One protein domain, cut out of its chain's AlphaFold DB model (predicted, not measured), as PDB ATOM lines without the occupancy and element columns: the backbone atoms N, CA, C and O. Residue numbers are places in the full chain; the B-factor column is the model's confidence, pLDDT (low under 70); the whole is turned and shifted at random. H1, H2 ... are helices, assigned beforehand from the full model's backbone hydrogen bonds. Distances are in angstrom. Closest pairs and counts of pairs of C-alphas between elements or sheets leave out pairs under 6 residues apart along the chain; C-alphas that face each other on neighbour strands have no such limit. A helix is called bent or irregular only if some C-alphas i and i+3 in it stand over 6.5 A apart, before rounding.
ATOM      1  N   PHE A  99      13.773  12.314 -88.492       92.12
ATOM      2  CA  PHE A  99      14.522  12.107 -87.255       92.12
ATOM      3  C   PHE A  99      16.034  11.975 -87.502       92.12
ATOM      4  O   PHE A  99      16.832  12.470 -86.706       92.12
ATOM      5  N   SER A 100      16.445  11.384 -88.630       93.31
ATOM      6  CA  SER A 100      17.862  11.263 -89.012       93.31
ATOM      7  C   SER A 100      18.516  12.631 -89.209       93.31
ATOM      8  O   SER A 100      19.606  12.895 -88.703       93.31
ATOM      9  N   VAL A 101      17.810  13.554 -89.872       94.56
ATOM     10  CA  VAL A 101      18.275  14.936 -90.068       94.56
ATOM     11  C   VAL A 101      18.452  15.636 -88.721       94.56
ATOM     12  O   VAL A 101      19.504  16.219 -88.465       94.56
ATOM     13  N   TYR A 102      17.471  15.500 -87.824       90.12
ATOM     14  CA  TYR A 102      17.569  16.032 -86.465       90.12
ATOM     15  C   TYR A 102      18.783  15.469 -85.708       90.12
ATOM     16  O   TYR A 102      19.532  16.227 -85.089       90.12
ATOM     17  N   MET A 103      19.019  14.155 -85.779       92.06
ATOM     18  CA  MET A 103      20.166  13.520 -85.127       92.06
ATOM     19  C   MET A 103      21.499  14.008 -85.701       92.06
ATOM     20  O   MET A 103      22.428  14.263 -84.934       92.06
ATOM     21  N   HIS A 104      21.597  14.200 -87.018       94.56
ATOM     22  CA  HIS A 104      22.792  14.769 -87.641       94.56
ATOM     23  C   HIS A 104      23.074  16.191 -87.154       94.56
ATOM     24  O   HIS A 104      24.218  16.480 -86.799       94.56
ATOM     25  N   ASP A 105      22.053  17.042 -87.048       92.38
ATOM     26  CA  ASP A 105      22.210  18.402 -86.525       92.38
ATOM     27  C   ASP A 105      22.697  18.392 -85.071       92.38
ATOM     28  O   ASP A 105      23.642  19.105 -84.725       92.38
ATOM     29  N   ARG A 106      22.111  17.535 -84.222       91.00
ATOM     30  CA  ARG A 106      22.524  17.403 -82.814       91.00
ATOM     31  C   ARG A 106      23.944  16.859 -82.676       91.00
ATOM     32  O   ARG A 106      24.692  17.332 -81.824       91.00
ATOM     33  N   MET A 107      24.338  15.899 -83.511       94.69
ATOM     34  CA  MET A 107      25.703  15.373 -83.512       94.69
ATOM     35  C   MET A 107      26.707  16.403 -84.031       94.69
ATOM     36  O   MET A 107      27.773  16.556 -83.440       94.69
ATOM     37  N   HIS A 108      26.372  17.147 -85.088       95.06
ATOM     38  CA  HIS A 108      27.201  18.243 -85.585       95.06
ATOM     39  C   HIS A 108      27.409  19.308 -84.501       95.06
ATOM     40  O   HIS A 108      28.540  19.695 -84.222       95.06
ATOM     41  N   GLU A 109      26.331  19.729 -83.839       93.19
ATOM     42  CA  GLU A 109      26.375  20.668 -82.720       93.19
ATOM     43  C   GLU A 109      27.224  20.136 -81.556       93.19
ATOM     44  O   GLU A 109      28.061  20.867 -81.029       93.19
ATOM     45  N   LEU A 110      27.080  18.853 -81.204       94.88
ATOM     46  CA  LEU A 110      27.893  18.201 -80.178       94.88
ATOM     47  C   LEU A 110      29.384  18.226 -80.531       94.88
ATOM     48  O   LEU A 110      30.201  18.579 -79.684       94.88
ATOM     49  N   PHE A 111      29.756  17.870 -81.763       95.62
ATOM     50  CA  PHE A 111      31.156  17.889 -82.196       95.62
ATOM     51  C   PHE A 111      31.718  19.309 -82.321       95.62
ATOM     52  O   PHE A 111      32.913  19.504 -82.112       95.62
ATOM     53  N   TYR A 112      30.873  20.294 -82.631       94.50
ATOM     54  CA  TYR A 112      31.276  21.691 -82.764       94.50
ATOM     55  C   TYR A 112      31.424  22.398 -81.404       94.50
ATOM     56  O   TYR A 112      32.422  23.076 -81.166       94.50
ATOM     57  N   ASN A 113      30.464  22.213 -80.494       93.81
ATOM     58  CA  ASN A 113      30.404  22.894 -79.195       93.81
ATOM     59  C   ASN A 113      30.999  22.076 -78.034       93.81
ATOM     60  O   ASN A 113      31.237  22.617 -76.956       93.81
ATOM     61  N   GLY A 114      31.197  20.768 -78.213       94.19
ATOM     62  CA  GLY A 114      31.632  19.828 -77.172       94.19
ATOM     63  C   GLY A 114      30.512  19.327 -76.248       94.19
ATOM     64  O   GLY A 114      30.709  18.351 -75.525       94.19
ATOM     65  N   MET A 115      29.333  19.952 -76.275       91.44
ATOM     66  CA  MET A 115      28.123  19.496 -75.587       91.44
ATOM     67  C   MET A 115      26.871  19.898 -76.372       91.44
ATOM     68  O   MET A 115      26.870  20.921 -77.052       91.44
ATOM     69  N   VAL A 116      25.799  19.117 -76.234       90.62
ATOM     70  CA  VAL A 116      24.474  19.422 -76.790       90.62
ATOM     71  C   VAL A 116      23.407  19.136 -75.736       90.62
ATOM     72  O   VAL A 116      23.535  18.200 -74.944       90.62
ATOM     73  N   VAL A 117      22.361  19.955 -75.705       86.56
ATOM     74  CA  VAL A 117      21.174  19.770 -74.861       86.56
ATOM     75  C   VAL A 117      19.946  20.047 -75.710       86.56
ATOM     76  O   VAL A 117      19.982  20.932 -76.557       86.56
ATOM     77  N   SER A 118      18.871  19.286 -75.514       81.88
ATOM     78  CA  SER A 118      17.666  19.489 -76.315       81.88
ATOM     79  C   SER A 118      16.889  20.733 -75.881       81.88
ATOM     80  O   SER A 118      16.923  21.132 -74.711       81.88
ATOM     81  N   ASP A 119      16.140  21.318 -76.813       82.62
ATOM     82  CA  ASP A 119      15.308  22.495 -76.548       82.62
ATOM     83  C   ASP A 119      14.259  22.210 -75.472       82.62
ATOM     84  O   ASP A 119      14.033  23.032 -74.581       82.62
ATOM     85  N   ASN A 120      13.662  21.013 -75.486       80.94
ATOM     86  CA  ASN A 120      12.704  20.613 -74.464       80.94
ATOM     87  C   ASN A 120      13.370  20.518 -73.085       80.94
ATOM     88  O   ASN A 120      12.818  20.991 -72.088       80.94
ATOM     89  N   TYR A 121      14.589  19.969 -73.011       83.69
ATOM     90  CA  TYR A 121      15.349  19.955 -71.763       83.69
ATOM     91  C   TYR A 121      15.617  21.377 -71.261       83.69
ATOM     92  O   TYR A 121      15.375  21.659 -70.084       83.69
ATOM     93  N   LEU A 122      16.062  22.286 -72.135       87.06
ATOM     94  CA  LEU A 122      16.293  23.690 -71.790       87.06
ATOM     95  C   LEU A 122      15.013  24.368 -71.290       87.06
ATOM     96  O   LEU A 122      15.032  25.001 -70.232       87.06
ATOM     97  N   ALA A 123      13.893  24.183 -71.987       86.12
ATOM     98  CA  ALA A 123      12.601  24.749 -71.614       86.12
ATOM     99  C   ALA A 123      12.117  24.227 -70.252       86.12
ATOM    100  O   ALA A 123      11.711  25.006 -69.382       86.12
ATOM    101  N   VAL A 124      12.207  22.914 -70.016       83.19
ATOM    102  CA  VAL A 124      11.832  22.292 -68.738       83.19
ATOM    103  C   VAL A 124      12.762  22.745 -67.612       83.19
ATOM    104  O   VAL A 124      12.291  23.068 -66.516       83.19
ATOM    105  N   ALA A 125      14.072  22.810 -67.856       86.44
ATOM    106  CA  ALA A 125      15.049  23.273 -66.877       86.44
ATOM    107  C   ALA A 125      14.828  24.748 -66.512       86.44
ATOM    108  O   ALA A 125      14.837  25.092 -65.326       86.44
ATOM    109  N   ALA A 126      14.562  25.603 -67.504       89.81
ATOM    110  CA  ALA A 126      14.224  27.006 -67.303       89.81
ATOM    111  C   ALA A 126      12.938  27.142 -66.478       89.81
ATOM    112  O   ALA A 126      12.942  27.814 -65.448       89.81
ATOM    113  N   LYS A 127      11.872  26.420 -66.853       87.75
ATOM    114  CA  LYS A 127      10.591  26.407 -66.129       87.75
ATOM    115  C   LYS A 127      10.729  25.979 -64.665       87.75
ATOM    116  O   LYS A 127      10.005  26.480 -63.813       87.75
ATOM    117  N   ARG A 128      11.642  25.048 -64.364       87.50
ATOM    118  CA  ARG A 128      11.895  24.558 -62.997       87.50
ATOM    119  C   ARG A 128      12.703  25.529 -62.136       87.50
ATOM    120  O   ARG A 128      12.547  25.511 -60.920       87.50
ATOM    121  N   ARG A 129      13.598  26.321 -62.733       92.25
ATOM    122  CA  ARG A 129      14.562  27.159 -61.997       92.25
ATOM    123  C   ARG A 129      14.179  28.633 -61.941       92.25
ATOM    124  O   ARG A 129      14.559  29.314 -60.993       92.25
ATOM    125  N   LEU A 130      13.472  29.134 -62.949       92.38
ATOM    126  CA  LEU A 130      13.145  30.549 -63.075       92.38
ATOM    127  C   LEU A 130      11.716  30.838 -62.590       92.38
ATOM    128  O   LEU A 130      10.793  30.087 -62.910       92.38
ATOM    129  N   PRO A 131      11.490  31.951 -61.868       91.81
ATOM    130  CA  PRO A 131      10.145  32.428 -61.576       91.81
ATOM    131  C   PRO A 131       9.372  32.737 -62.861       91.81
ATOM    132  O   PRO A 131       9.940  33.232 -63.838       91.81
ATOM    133  N   LYS A 132       8.049  32.541 -62.833       88.75
ATOM    134  CA  LYS A 132       7.168  32.778 -63.989       88.75
ATOM    135  C   LYS A 132       7.343  34.175 -64.603       88.75
ATOM    136  O   LYS A 132       7.468  34.298 -65.813       88.75
ATOM    137  N   SER A 133       7.464  35.203 -63.761       92.81
ATOM    138  CA  SER A 133       7.657  36.597 -64.186       92.81
ATOM    139  C   SER A 133       8.978  36.866 -64.917       92.81
ATOM    140  O   SER A 133       9.121  37.913 -65.544       92.81
ATOM    141  N   VAL A 134       9.972  35.985 -64.769       90.25
ATOM    142  CA  VAL A 134      11.254  36.057 -65.486       90.25
ATOM    143  C   VAL A 134      11.150  35.311 -66.812       90.25
ATOM    144  O   VAL A 134      11.593  35.836 -67.826       90.25
ATOM    145  N   LEU A 135      10.510  34.136 -66.824       87.38
ATOM    146  CA  LEU A 135      10.266  33.362 -68.048       87.38
ATOM    147  C   LEU A 135       9.462  34.154 -69.083       87.38
ATOM    148  O   LEU A 135       9.824  34.160 -70.250       87.38
ATOM    149  N   GLU A 136       8.426  34.875 -68.649       88.00
ATOM    150  CA  GLU A 136       7.581  35.712 -69.519       88.00
ATOM    151  C   GLU A 136       8.338  36.889 -70.173       88.00
ATOM    152  O   GLU A 136       7.788  37.562 -71.041       88.00
ATOM    153  N   LYS A 137       9.587  37.152 -69.763       90.06
ATOM    154  CA  LYS A 137      10.451  38.210 -70.309       90.06
ATOM    155  C   LYS A 137      11.577  37.684 -71.203       90.06
ATOM    156  O   LYS A 137      12.338  38.501 -71.717       90.06
ATOM    157  N   LEU A 138      11.722  36.365 -71.351       79.06
ATOM    158  CA  LEU A 138      12.685  35.772 -72.278       79.06
ATOM    159  C   LEU A 138      12.098  35.863 -73.693       79.06
ATOM    160  O   LEU A 138      11.146  35.154 -74.014       79.06
ATOM    161  N   VAL A 139      12.641  36.789 -74.484       55.91
ATOM    162  CA  VAL A 139      12.413  36.969 -75.926       55.91
ATOM    163  C   VAL A 139      13.705  36.611 -76.638       55.91
ATOM    164  O   VAL A 139      14.755  37.124 -76.186       55.91
TER     165      VAL A 139
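AT A GLANCE: This is residues 99 to 139 of the 139 residues of an uncharacterized protein of Parabacteroides distasonis (UniProt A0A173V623). Going along the printed part from residue 99, you meet three helices strung out in an open row of parts with no shared core: H1 stands crosswise at one end, a stretched link of residues 114 to 118 leads away from it, H2 runs on along the longest axis, and the one-turn H3 with a short tail makes the other end. H1 packs on neither of the other helices, while H3 comes near H2. The printed part has 41 residues, with three named helices in the order H1, H2, H3 and no named strand; its class is all helix. It is only just loose, close to extended, with a radius of gyration of the C-alphas of 13.4 A, and it is elongated, spanning 36 by 21 by 18 A.

HOW THE PARTS SIT: Start with H1, residues 99 to 113, which touches no helix; its residues 99 to 105 stand free. Pass the tight link of five residues and you reach H2, residues 119 to 129, which is apart from H1. After a tight link of two residues comes H3, residues 132 to 135. H2 and H3 are close but not clearly touching, with 2 pairs of C-alphas within 8 A; look at Lys 127 and Leu 135, whose C-alphas are the closest of the two helices at 7.2 A. The centres of H2 and H3 are 12.4 A from each other. H1 and H3 are apart. In the backbones of H1 and H2, every O i to N i+4 pair is within hydrogen-bond range; H3 is too short for such a pair, and its one O i to N i+3 pair is within range.

IN THESE COORDINATES: Find C-alpha 99 at (14.522, 12.107, -87.255); from there H1 runs 20.8 A to C-alpha 113 at (30.404, 22.894, -79.195). H2 begins with C-alpha 119 at (15.308, 22.495, -76.548) and measures 15.3 A from there to C-alpha 129. H3 goes from Lys 132 to Leu 135, 5.1 A, and ends with C-alpha 135 at (10.266, 33.362, -68.048). No helix is bent or irregular.

THE WHOLE: The two C-alphas farthest apart are those of Ser 100 and Ser 133, at 36.9 A, while the C-alphas of Phe 99 and Val 139 are 27.4 A apart. Residues 128 to 133, of which 128 and 129 belong to H2 and 132 and 133 to H3, stand free. The printed part has no cut and no long link, and its end at residue 139 is the chain's last residue. The mean pLDDT of the printed part is 89.0; look for low confidence at residue 139, the one printed residue under 70 in this model.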